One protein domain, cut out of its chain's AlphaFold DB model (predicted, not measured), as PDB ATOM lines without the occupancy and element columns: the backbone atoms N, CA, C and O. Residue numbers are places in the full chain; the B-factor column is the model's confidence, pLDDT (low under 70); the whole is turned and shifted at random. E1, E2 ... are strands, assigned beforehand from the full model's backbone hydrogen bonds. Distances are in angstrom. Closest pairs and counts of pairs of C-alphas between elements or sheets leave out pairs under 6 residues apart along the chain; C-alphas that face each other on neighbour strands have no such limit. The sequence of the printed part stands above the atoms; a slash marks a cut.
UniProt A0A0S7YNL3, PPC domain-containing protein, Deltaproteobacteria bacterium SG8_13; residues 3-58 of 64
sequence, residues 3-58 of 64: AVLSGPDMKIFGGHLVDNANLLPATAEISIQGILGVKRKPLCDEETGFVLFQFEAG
ATOM      1  N   ALA A   3     -20.622  46.441 -42.073       95.06
ATOM      2  CA  ALA A   3     -21.009  47.307 -40.969       95.06
ATOM      3  C   ALA A   3     -21.682  48.580 -41.474       95.06
ATOM      4  O   ALA A   3     -21.506  48.982 -42.628       95.06
ATOM      5  N   VAL A   4     -22.427  49.210 -40.570       96.12
ATOM      6  CA  VAL A   4     -23.017  50.533 -40.737       96.12
ATOM      7  C   VAL A   4     -22.543  51.387 -39.568       96.12
ATOM      8  O   VAL A   4     -22.640  50.966 -38.418       96.12
ATOM      9  N   LEU A   5     -21.994  52.560 -39.867       93.81
ATOM     10  CA  LEU A   5     -21.385  53.471 -38.899       93.81
ATOM     11  C   LEU A   5     -21.956  54.876 -39.081       93.81
ATOM     12  O   LEU A   5     -22.391  55.234 -40.177       93.81
ATOM     13  N   SER A   6     -21.924  55.675 -38.016       95.44
ATOM     14  CA  SER A   6     -22.290  57.093 -38.066       95.44
ATOM     15  C   SER A   6     -21.085  57.977 -37.760       95.44
ATOM     16  O   SER A   6     -20.270  57.647 -36.896       95.44
ATOM     17  N   GLY A   7     -20.955  59.072 -38.508       93.62
ATOM     18  CA  GLY A   7     -19.987  60.127 -38.224       93.62
ATOM     19  C   GLY A   7     -20.481  61.088 -37.134       93.62
ATOM     20  O   GLY A   7     -21.649  61.039 -36.745       93.62
ATOM     21  N   PRO A   8     -19.627  62.016 -36.665       95.06
ATOM     22  CA  PRO A   8     -20.021  63.053 -35.703       95.06
ATOM     23  C   PRO A   8     -21.151  63.975 -36.196       95.06
ATOM     24  O   PRO A   8     -21.821  64.617 -35.396       95.06
ATOM     25  N   ASP A   9     -21.362  64.039 -37.511       97.44
ATOM     26  CA  ASP A   9     -22.437  64.769 -38.191       97.44
ATOM     27  C   ASP A   9     -23.723  63.939 -38.355       97.44
ATOM     28  O   ASP A   9     -24.641  64.353 -39.062       97.44
ATOM     29  N   MET A  10     -23.791  62.758 -37.730       95.94
ATOM     30  CA  MET A  10     -24.873  61.775 -37.862       95.94
ATOM     31  C   MET A  10     -25.044  61.204 -39.278       95.94
ATOM     32  O   MET A  10     -26.014  60.487 -39.543       95.94
ATOM     33  N   LYS A  11     -24.106  61.460 -40.196       98.00
ATOM     34  CA  LYS A  11     -24.138  60.848 -41.522       98.00
ATOM     35  C   LYS A  11     -23.808  59.365 -41.421       98.00
ATOM     36  O   LYS A  11     -22.882  58.969 -40.717       98.00
ATOM     37  N   ILE A  12     -24.558  58.555 -42.161       97.12
ATOM     38  CA  ILE A  12     -24.403  57.104 -42.189       97.12
ATOM     39  C   ILE A  12     -23.461  56.679 -43.315       97.12
ATOM     40  O   ILE A  12     -23.580  57.136 -44.454       97.12
ATOM     41  N   PHE A  13     -22.562  55.756 -42.992       95.44
ATOM     42  CA  PHE A  13     -21.650  55.094 -43.917       95.44
ATOM     43  C   PHE A  13     -21.834  53.581 -43.789       95.44
ATOM     44  O   PHE A  13     -22.017  53.070 -42.686       95.44
ATOM     45  N   GLY A  14     -21.782  52.858 -44.905       96.38
ATOM     46  CA  GLY A  14     -21.912  51.404 -44.921       96.38
ATOM     47  C   GLY A  14     -20.949  50.768 -45.911       96.38
ATOM     48  O   GLY A  14     -20.611  51.378 -46.926       96.38
ATOM     49  N   GLY A  15     -20.498  49.550 -45.616       96.50
ATOM     50  CA  GLY A  15     -19.581  48.838 -46.500       96.50
ATOM     51  C   GLY A  15     -18.959  47.587 -45.890       96.50
ATOM     52  O   GLY A  15     -19.411  47.075 -44.861       96.50
ATOM     53  N   HIS A  16     -17.914  47.100 -46.557       95.56
ATOM     54  CA  HIS A  16     -17.132  45.952 -46.124       95.56
ATOM     55  C   HIS A  16     -16.034  46.370 -45.144       95.56
ATOM     56  O   HIS A  16     -15.256  47.278 -45.424       95.56
ATOM     57  N   LEU A  17     -15.957  45.681 -44.006       95.06
ATOM     58  CA  LEU A  17     -14.870  45.836 -43.047       95.06
ATOM     59  C   LEU A  17     -13.591  45.225 -43.617       95.06
ATOM     60  O   LEU A  17     -13.582  44.041 -43.944       95.06
ATOM     61  N   VAL A  18     -12.524  46.019 -43.696       93.81
ATOM     62  CA  VAL A  18     -11.194  45.565 -44.132       93.81
ATOM     63  C   VAL A  18     -10.265  45.342 -42.942       93.81
ATOM     64  O   VAL A  18     -10.426  45.971 -41.894       93.81
ATOM     65  N   ASP A  19      -9.287  44.458 -43.094       91.69
ATOM     66  CA  ASP A  19      -8.363  44.123 -42.012       91.69
ATOM     67  C   ASP A  19      -7.541  45.340 -41.564       91.69
ATOM     68  O   ASP A  19      -7.148  46.186 -42.366       91.69
ATOM     69  N   ASN A  20      -7.279  45.429 -40.255       86.25
ATOM     70  CA  ASN A  20      -6.453  46.464 -39.616       86.25
ATOM     71  C   ASN A  20      -6.900  47.932 -39.805       86.25
ATOM     72  O   ASN A  20      -6.144  48.833 -39.450       86.25
ATOM     73  N   ALA A  21      -8.114  48.198 -40.300       86.62
ATOM     74  CA  ALA A  21      -8.628  49.567 -40.472       86.62
ATOM     75  C   ALA A  21      -9.758  49.959 -39.501       86.62
ATOM     76  O   ALA A  21     -10.137  51.126 -39.437       86.62
ATOM     77  N   ASN A  22     -10.308  49.005 -38.742       89.38
ATOM     78  CA  ASN A  22     -11.481  49.229 -37.890       89.38
ATOM     79  C   ASN A  22     -11.069  49.248 -36.414       89.38
ATOM     80  O   ASN A  22     -11.098  48.220 -35.737       89.38
ATOM     81  N   LEU A  23     -10.644  50.413 -35.928       90.06
ATOM     82  CA  LEU A  23     -10.279  50.603 -34.523       90.06
ATOM     83  C   LEU A  23     -11.535  50.779 -33.664       90.06
ATOM     84  O   LEU A  23     -12.453  51.502 -34.044       90.06
ATOM     85  N   LEU A  24     -11.558  50.142 -32.493       90.00
ATOM     86  CA  LEU A  24     -12.616  50.318 -31.500       90.00
ATOM     87  C   LEU A  24     -12.235  51.467 -30.559       90.00
ATOM     88  O   LEU A  24     -11.342  51.287 -29.732       90.00
ATOM     89  N   PRO A  25     -12.879  52.645 -30.654       87.62
ATOM     90  CA  PRO A  25     -12.487  53.808 -29.859       87.62
ATOM     91  C   PRO A  25     -12.875  53.688 -28.378       87.62
ATOM     92  O   PRO A  25     -12.298  54.379 -27.546       87.62
ATOM     93  N   ALA A  26     -13.859  52.844 -28.049       93.75
ATOM     94  CA  ALA A  26     -14.344  52.665 -26.680       93.75
ATOM     95  C   ALA A  26     -14.702  51.205 -26.377       93.75
ATOM     96  O   ALA A  26     -14.027  50.554 -25.588       93.75
ATOM     97  N   THR A  27     -15.755  50.676 -27.003       95.94
ATOM     98  CA  THR A  27     -16.225  49.302 -26.781       95.94
ATOM     99  C   THR A  27     -16.919  48.755 -28.025       95.94
ATOM    100  O   THR A  27     -17.382  49.522 -28.872       95.94
ATOM    101  N   ALA A  28     -16.998  47.430 -28.121       93.94
ATOM    102  CA  ALA A  28     -17.895  46.728 -29.023       93.94
ATOM    103  C   ALA A  28     -18.590  45.609 -28.251       93.94
ATOM    104  O   ALA A  28     -17.942  44.714 -27.711       93.94
ATOM    105  N   GLU A  29     -19.914  45.650 -28.229       96.06
ATOM    106  CA  GLU A  29     -20.733  44.583 -27.670       96.06
ATOM    107  C   GLU A  29     -21.102  43.624 -28.801       96.06
ATOM    108  O   GLU A  29     -21.836  43.979 -29.724       96.06
ATOM    109  N   ILE A  30     -20.527  42.421 -28.769       95.62
ATOM    110  CA  ILE A  30     -20.622  41.450 -29.861       95.62
ATOM    111  C   ILE A  30     -21.226  40.156 -29.324       95.62
ATOM    112  O   ILE A  30     -20.701  39.556 -28.390       95.62
ATOM    113  N   SER A  31     -22.303  39.696 -29.962       96.69
ATOM    114  CA  SER A  31     -22.853  38.356 -29.763       96.69
ATOM    115  C   SER A  31     -22.563  37.505 -30.994       96.69
ATOM    116  O   SER A  31     -22.853  37.912 -32.119       96.69
ATOM    117  N   ILE A  32     -21.965  36.332 -30.786       95.12
ATOM    118  CA  ILE A  32     -21.596  35.400 -31.854       95.12
ATOM    119  C   ILE A  32     -22.397  34.117 -31.660       95.12
ATOM    120  O   ILE A  32     -22.281  33.455 -30.632       95.12
ATOM    121  N   GLN A  33     -23.182  33.744 -32.670       93.06
ATOM    122  CA  GLN A  33     -23.930  32.491 -32.671       93.06
ATOM    123  C   GLN A  33     -23.169  31.413 -33.447       93.06
ATOM    124  O   GLN A  33     -22.894  31.561 -34.638       93.06
ATOM    125  N   GLY A  34     -22.856  30.306 -32.774       89.00
ATOM    126  CA  GLY A  34     -22.330  29.104 -33.415       89.00
ATOM    127  C   GLY A  34     -23.452  28.208 -33.946       89.00
ATOM    128  O   GLY A  34     -24.484  28.054 -33.295       89.00
ATOM    129  N   ILE A  35     -23.234  27.588 -35.109       87.62
ATOM    130  CA  ILE A  35     -24.115  26.551 -35.668       87.62
ATOM    131  C   ILE A  35     -23.387  25.208 -35.563       87.62
ATOM    132  O   ILE A  35     -22.299  25.045 -36.117       87.62
ATOM    133  N   LEU A  36     -23.972  24.256 -34.835       88.44
ATOM    134  CA  LEU A  36     -23.414  22.911 -34.661       88.44
ATOM    135  C   LEU A  36     -23.738  22.013 -35.859       88.44
ATOM    136  O   LEU A  36     -24.747  22.203 -36.533       88.44
ATOM    137  N   GLY A  37     -22.887  21.014 -36.108       87.50
ATOM    138  CA  GLY A  37     -23.104  20.049 -37.191       87.50
ATOM    139  C   GLY A  37     -22.993  20.655 -38.594       87.50
ATOM    140  O   GLY A  37     -23.453  20.052 -39.557       87.50
ATOM    141  N   VAL A  38     -22.376  21.832 -38.731       88.62
ATOM    142  CA  VAL A  38     -22.115  22.483 -40.017       88.62
ATOM    143  C   VAL A  38     -20.645  22.876 -40.088       88.62
ATOM    144  O   VAL A  38     -20.105  23.479 -39.159       88.62
ATOM    145  N   LYS A  39     -19.990  22.549 -41.199       87.75
ATOM    146  CA  LYS A  39     -18.634  23.008 -41.510       87.75
ATOM    147  C   LYS A  39     -18.688  23.989 -42.669       87.75
ATOM    148  O   LYS A  39     -19.307  23.719 -43.694       87.75
ATOM    149  N   ARG A  40     -18.022  25.133 -42.502       87.00
ATOM    150  CA  ARG A  40     -17.836  26.115 -43.571       87.00
ATOM    151  C   ARG A  40     -16.621  25.725 -44.404       87.00
ATOM    152  O   ARG A  40     -15.529  25.584 -43.852       87.00
ATOM    153  N   LYS A  41     -16.795  25.631 -45.716       88.88
ATOM    154  CA  LYS A  41     -15.732  25.383 -46.685       88.88
ATOM    155  C   LYS A  41     -15.640  26.565 -47.655       88.88
ATOM    156  O   LYS A  41     -16.670  26.991 -48.178       88.88
ATOM    157  N   PRO A  42     -14.443  27.134 -47.864       87.44
ATOM    158  CA  PRO A  42     -14.250  28.143 -48.894       87.44
ATOM    159  C   PRO A  42     -14.342  27.488 -50.278       87.44
ATOM    160  O   PRO A  42     -13.689  26.472 -50.520       87.44
ATOM    161  N   LEU A  43     -15.129  28.078 -51.177       91.44
ATOM    162  CA  LEU A  43     -15.173  27.712 -52.593       91.44
ATOM    163  C   LEU A  43     -14.623  28.883 -53.408       91.44
ATOM    164  O   LEU A  43     -15.154  29.985 -53.320       91.44
ATOM    165  N   CYS A  44     -13.551  28.655 -54.163       91.12
ATOM    166  CA  CYS A  44     -13.026  29.654 -55.089       91.12
ATOM    167  C   CYS A  44     -13.931  29.697 -56.321       91.12
ATOM    168  O   CYS A  44     -14.076  28.680 -56.997       91.12
ATOM    169  N   ASP A  45     -14.545  30.846 -56.583       93.25
ATOM    170  CA  ASP A  45     -15.374  31.059 -57.762       93.25
ATOM    171  C   ASP A  45     -14.569  31.784 -58.847       93.25
ATOM    172  O   ASP A  45     -14.133  32.918 -58.656       93.25
ATOM    173  N   GLU A  46     -14.338  31.114 -59.976       93.81
ATOM    174  CA  GLU A  46     -13.491  31.631 -61.058       93.81
ATOM    175  C   GLU A  46     -14.165  32.749 -61.866       93.81
ATOM    176  O   GLU A  46     -13.467  33.579 -62.446       93.81
ATOM    177  N   GLU A  47     -15.501  32.809 -61.885       95.44
ATOM    178  CA  GLU A  47     -16.244  33.851 -62.605       95.44
ATOM    179  C   GLU A  47     -16.110  35.207 -61.906       95.44
ATOM    180  O   GLU A  47     -15.819  36.221 -62.546       95.44
ATOM    181  N   THR A  48     -16.301  35.233 -60.585       93.25
ATOM    182  CA  THR A  48     -16.262  36.482 -59.815       93.25
ATOM    183  C   THR A  48     -14.904  36.757 -59.163       93.25
ATOM    184  O   THR A  48     -14.644  37.889 -58.753       93.25
ATOM    185  N   GLY A  49     -14.033  35.749 -59.053       93.81
ATOM    186  CA  GLY A  49     -12.739  35.831 -58.371       93.81
ATOM    187  C   GLY A  49     -12.837  35.864 -56.841       93.81
ATOM    188  O   GLY A  49     -11.825  36.067 -56.165       93.81
ATOM    189  N   PHE A  50     -14.034  35.680 -56.274       93.38
ATOM    190  CA  PHE A  50     -14.256  35.691 -54.829       93.38
ATOM    191  C   PHE A  50     -14.271  34.284 -54.225       93.38
ATOM    192  O   PHE A  50     -14.584  33.283 -54.866       93.38
ATOM    193  N   VAL A  51     -13.977  34.222 -52.925       91.75
ATOM    194  CA  VAL A  51     -14.194  33.018 -52.121       91.75
ATOM    195  C   VAL A  51     -15.624  33.034 -51.587       91.75
ATOM    196  O   VAL A  51     -15.970  33.855 -50.734       91.75
ATOM    197  N   LEU A  52     -16.446  32.111 -52.072       91.12
ATOM    198  CA  LEU A  52     -17.831  31.934 -51.653       91.12
ATOM    199  C   LEU A  52     -17.940  31.023 -50.423       91.12
ATOM    200  O   LEU A  52     -17.059  30.208 -50.122       91.12
ATOM    201  N   PHE A  53     -19.057  31.157 -49.706       89.44
ATOM    202  CA  PHE A  53     -19.380  30.315 -48.558       89.44
ATOM    203  C   PHE A  53     -20.119  29.055 -49.004       89.44
ATOM    204  O   PHE A  53     -21.270  29.128 -49.431       89.44
ATOM    205  N   GLN A  54     -19.484  27.896 -48.841       87.88
ATOM    206  CA  GLN A  54     -20.144  26.600 -48.943       87.88
ATOM    207  C   GLN A  54     -20.272  25.979 -47.549       87.88
ATOM    208  O   GLN A  54     -19.380  26.112 -46.707       87.88
ATOM    209  N   PHE A  55     -21.387  25.300 -47.299       87.88
ATOM    210  CA  PHE A  55     -21.650  24.620 -46.035       87.88
ATOM    211  C   PHE A  55     -21.829  23.128 -46.285       87.88
ATOM    212  O   PHE A  55     -22.554  22.727 -47.194       87.88
ATOM    213  N   GLU A  56     -21.175  22.314 -45.469       86.94
ATOM    214  CA  GLU A  56     -21.296  20.859 -45.486       86.94
ATOM    215  C   GLU A  56     -21.772  20.386 -44.109       86.94
ATOM    216  O   GLU A  56     -21.486  21.020 -43.086       86.94
ATOM    217  N   ALA A  57     -22.492  19.264 -44.068       83.00
ATOM    218  CA  ALA A  57     -22.852  18.634 -42.807       83.00
ATOM    219  C   ALA A  57     -21.571  18.215 -42.063       83.00
ATOM    220  O   ALA A  57     -20.747  17.454 -42.568       83.00
ATOM    221  N   GLY A  58     -21.389  18.736 -40.855       72.12
ATOM    222  CA  GLY A  58     -20.381  18.272 -39.913       72.12
ATOM    223  C   GLY A  58     -20.898  17.051 -39.155       72.12
ATOM    224  O   GLY A  58     -22.076  16.990 -38.813       72.12
TER     225      GLY A  58
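This is residues 3 to 58 of the 64 residues of the protein "PPC domain-containing protein" of Deltaproteobacteria bacterium SG8_13 (UniProt A0A0S7YNL3). Two separate strand hairpins stand far from each other, joined by one long looping stretch with no named element. The smaller hairpin, E1 and E2, is at one end of the long axis, the larger and longer one, E3 and E4, is at the other, and between them residues 18 to 35 stand free as a wide arc. The printed part has 56 residues with four named strands, E1, E2, E3 and E4 along the chain, and no named helix; each hairpin is its own antiparallel sheet of two strands. The class is all strand, although under half of the residues, 23 of 56, are in named elements. The whole is extended, with a radius of gyration of the C-alphas of 16.5 A and spans of 45 by 31 by 19 A.

E1, residues 3 to 6, and E2, residues 12 to 16, are antiparallel neighbours and form a hairpin, with 155 degrees between their N-to-C directions. The C-alphas of Val 4 and Gly 14 face each other at 4.4 A. Across this pair N 5 and O 13 are within hydrogen-bond range at 2.9 A, as are N 13 and O 5 at 2.9 A. E3, residues 38 to 44, is apart from both E1 and E2. E4, residues 51 to 57, is the antiparallel neighbour of E3, with 149 degrees between their directions, and the two form a second hairpin. The C-alphas of Cys 44 and Val 51 face each other at 4.6 A, and those of Val 38 and Ala 57 at 4.8 A. Within hydrogen-bond range across this pair are, among others, N 41 and O 54 at 2.8 A and N 52 and O 43 at 2.8 A. E4 is also apart from E1 and from E2.

E1 begins at C-alpha 3, at (-21.009, 47.307, -40.969), and is 10.3 A from first to last C-alpha. E2, of five residues, measures 13.9 A and ends at C-alpha 16, at (-17.132, 45.952, -46.124). E3 and E4 are the longest strands, with 7 residues each; E3 measures 19.0 A and E4 19.2 A. E4 ends at C-alpha 57, at (-22.852, 18.634, -42.807).

The C-alphas of Asp 9 and Gly 58 are the two farthest apart, at 46.6 A, while those of the first and last printed residues, Ala 3 and Gly 58, are 29.1 A apart. The printed part has no cut. The link from E1 to E2 is tight, with 5 residues, and that from E3 to E4 is short, with 6. The link from E2 to E3 is long, with 21 residues, 17 to 37. The mean pLDDT of the printed part is 91.8, and no printed residue is under 70.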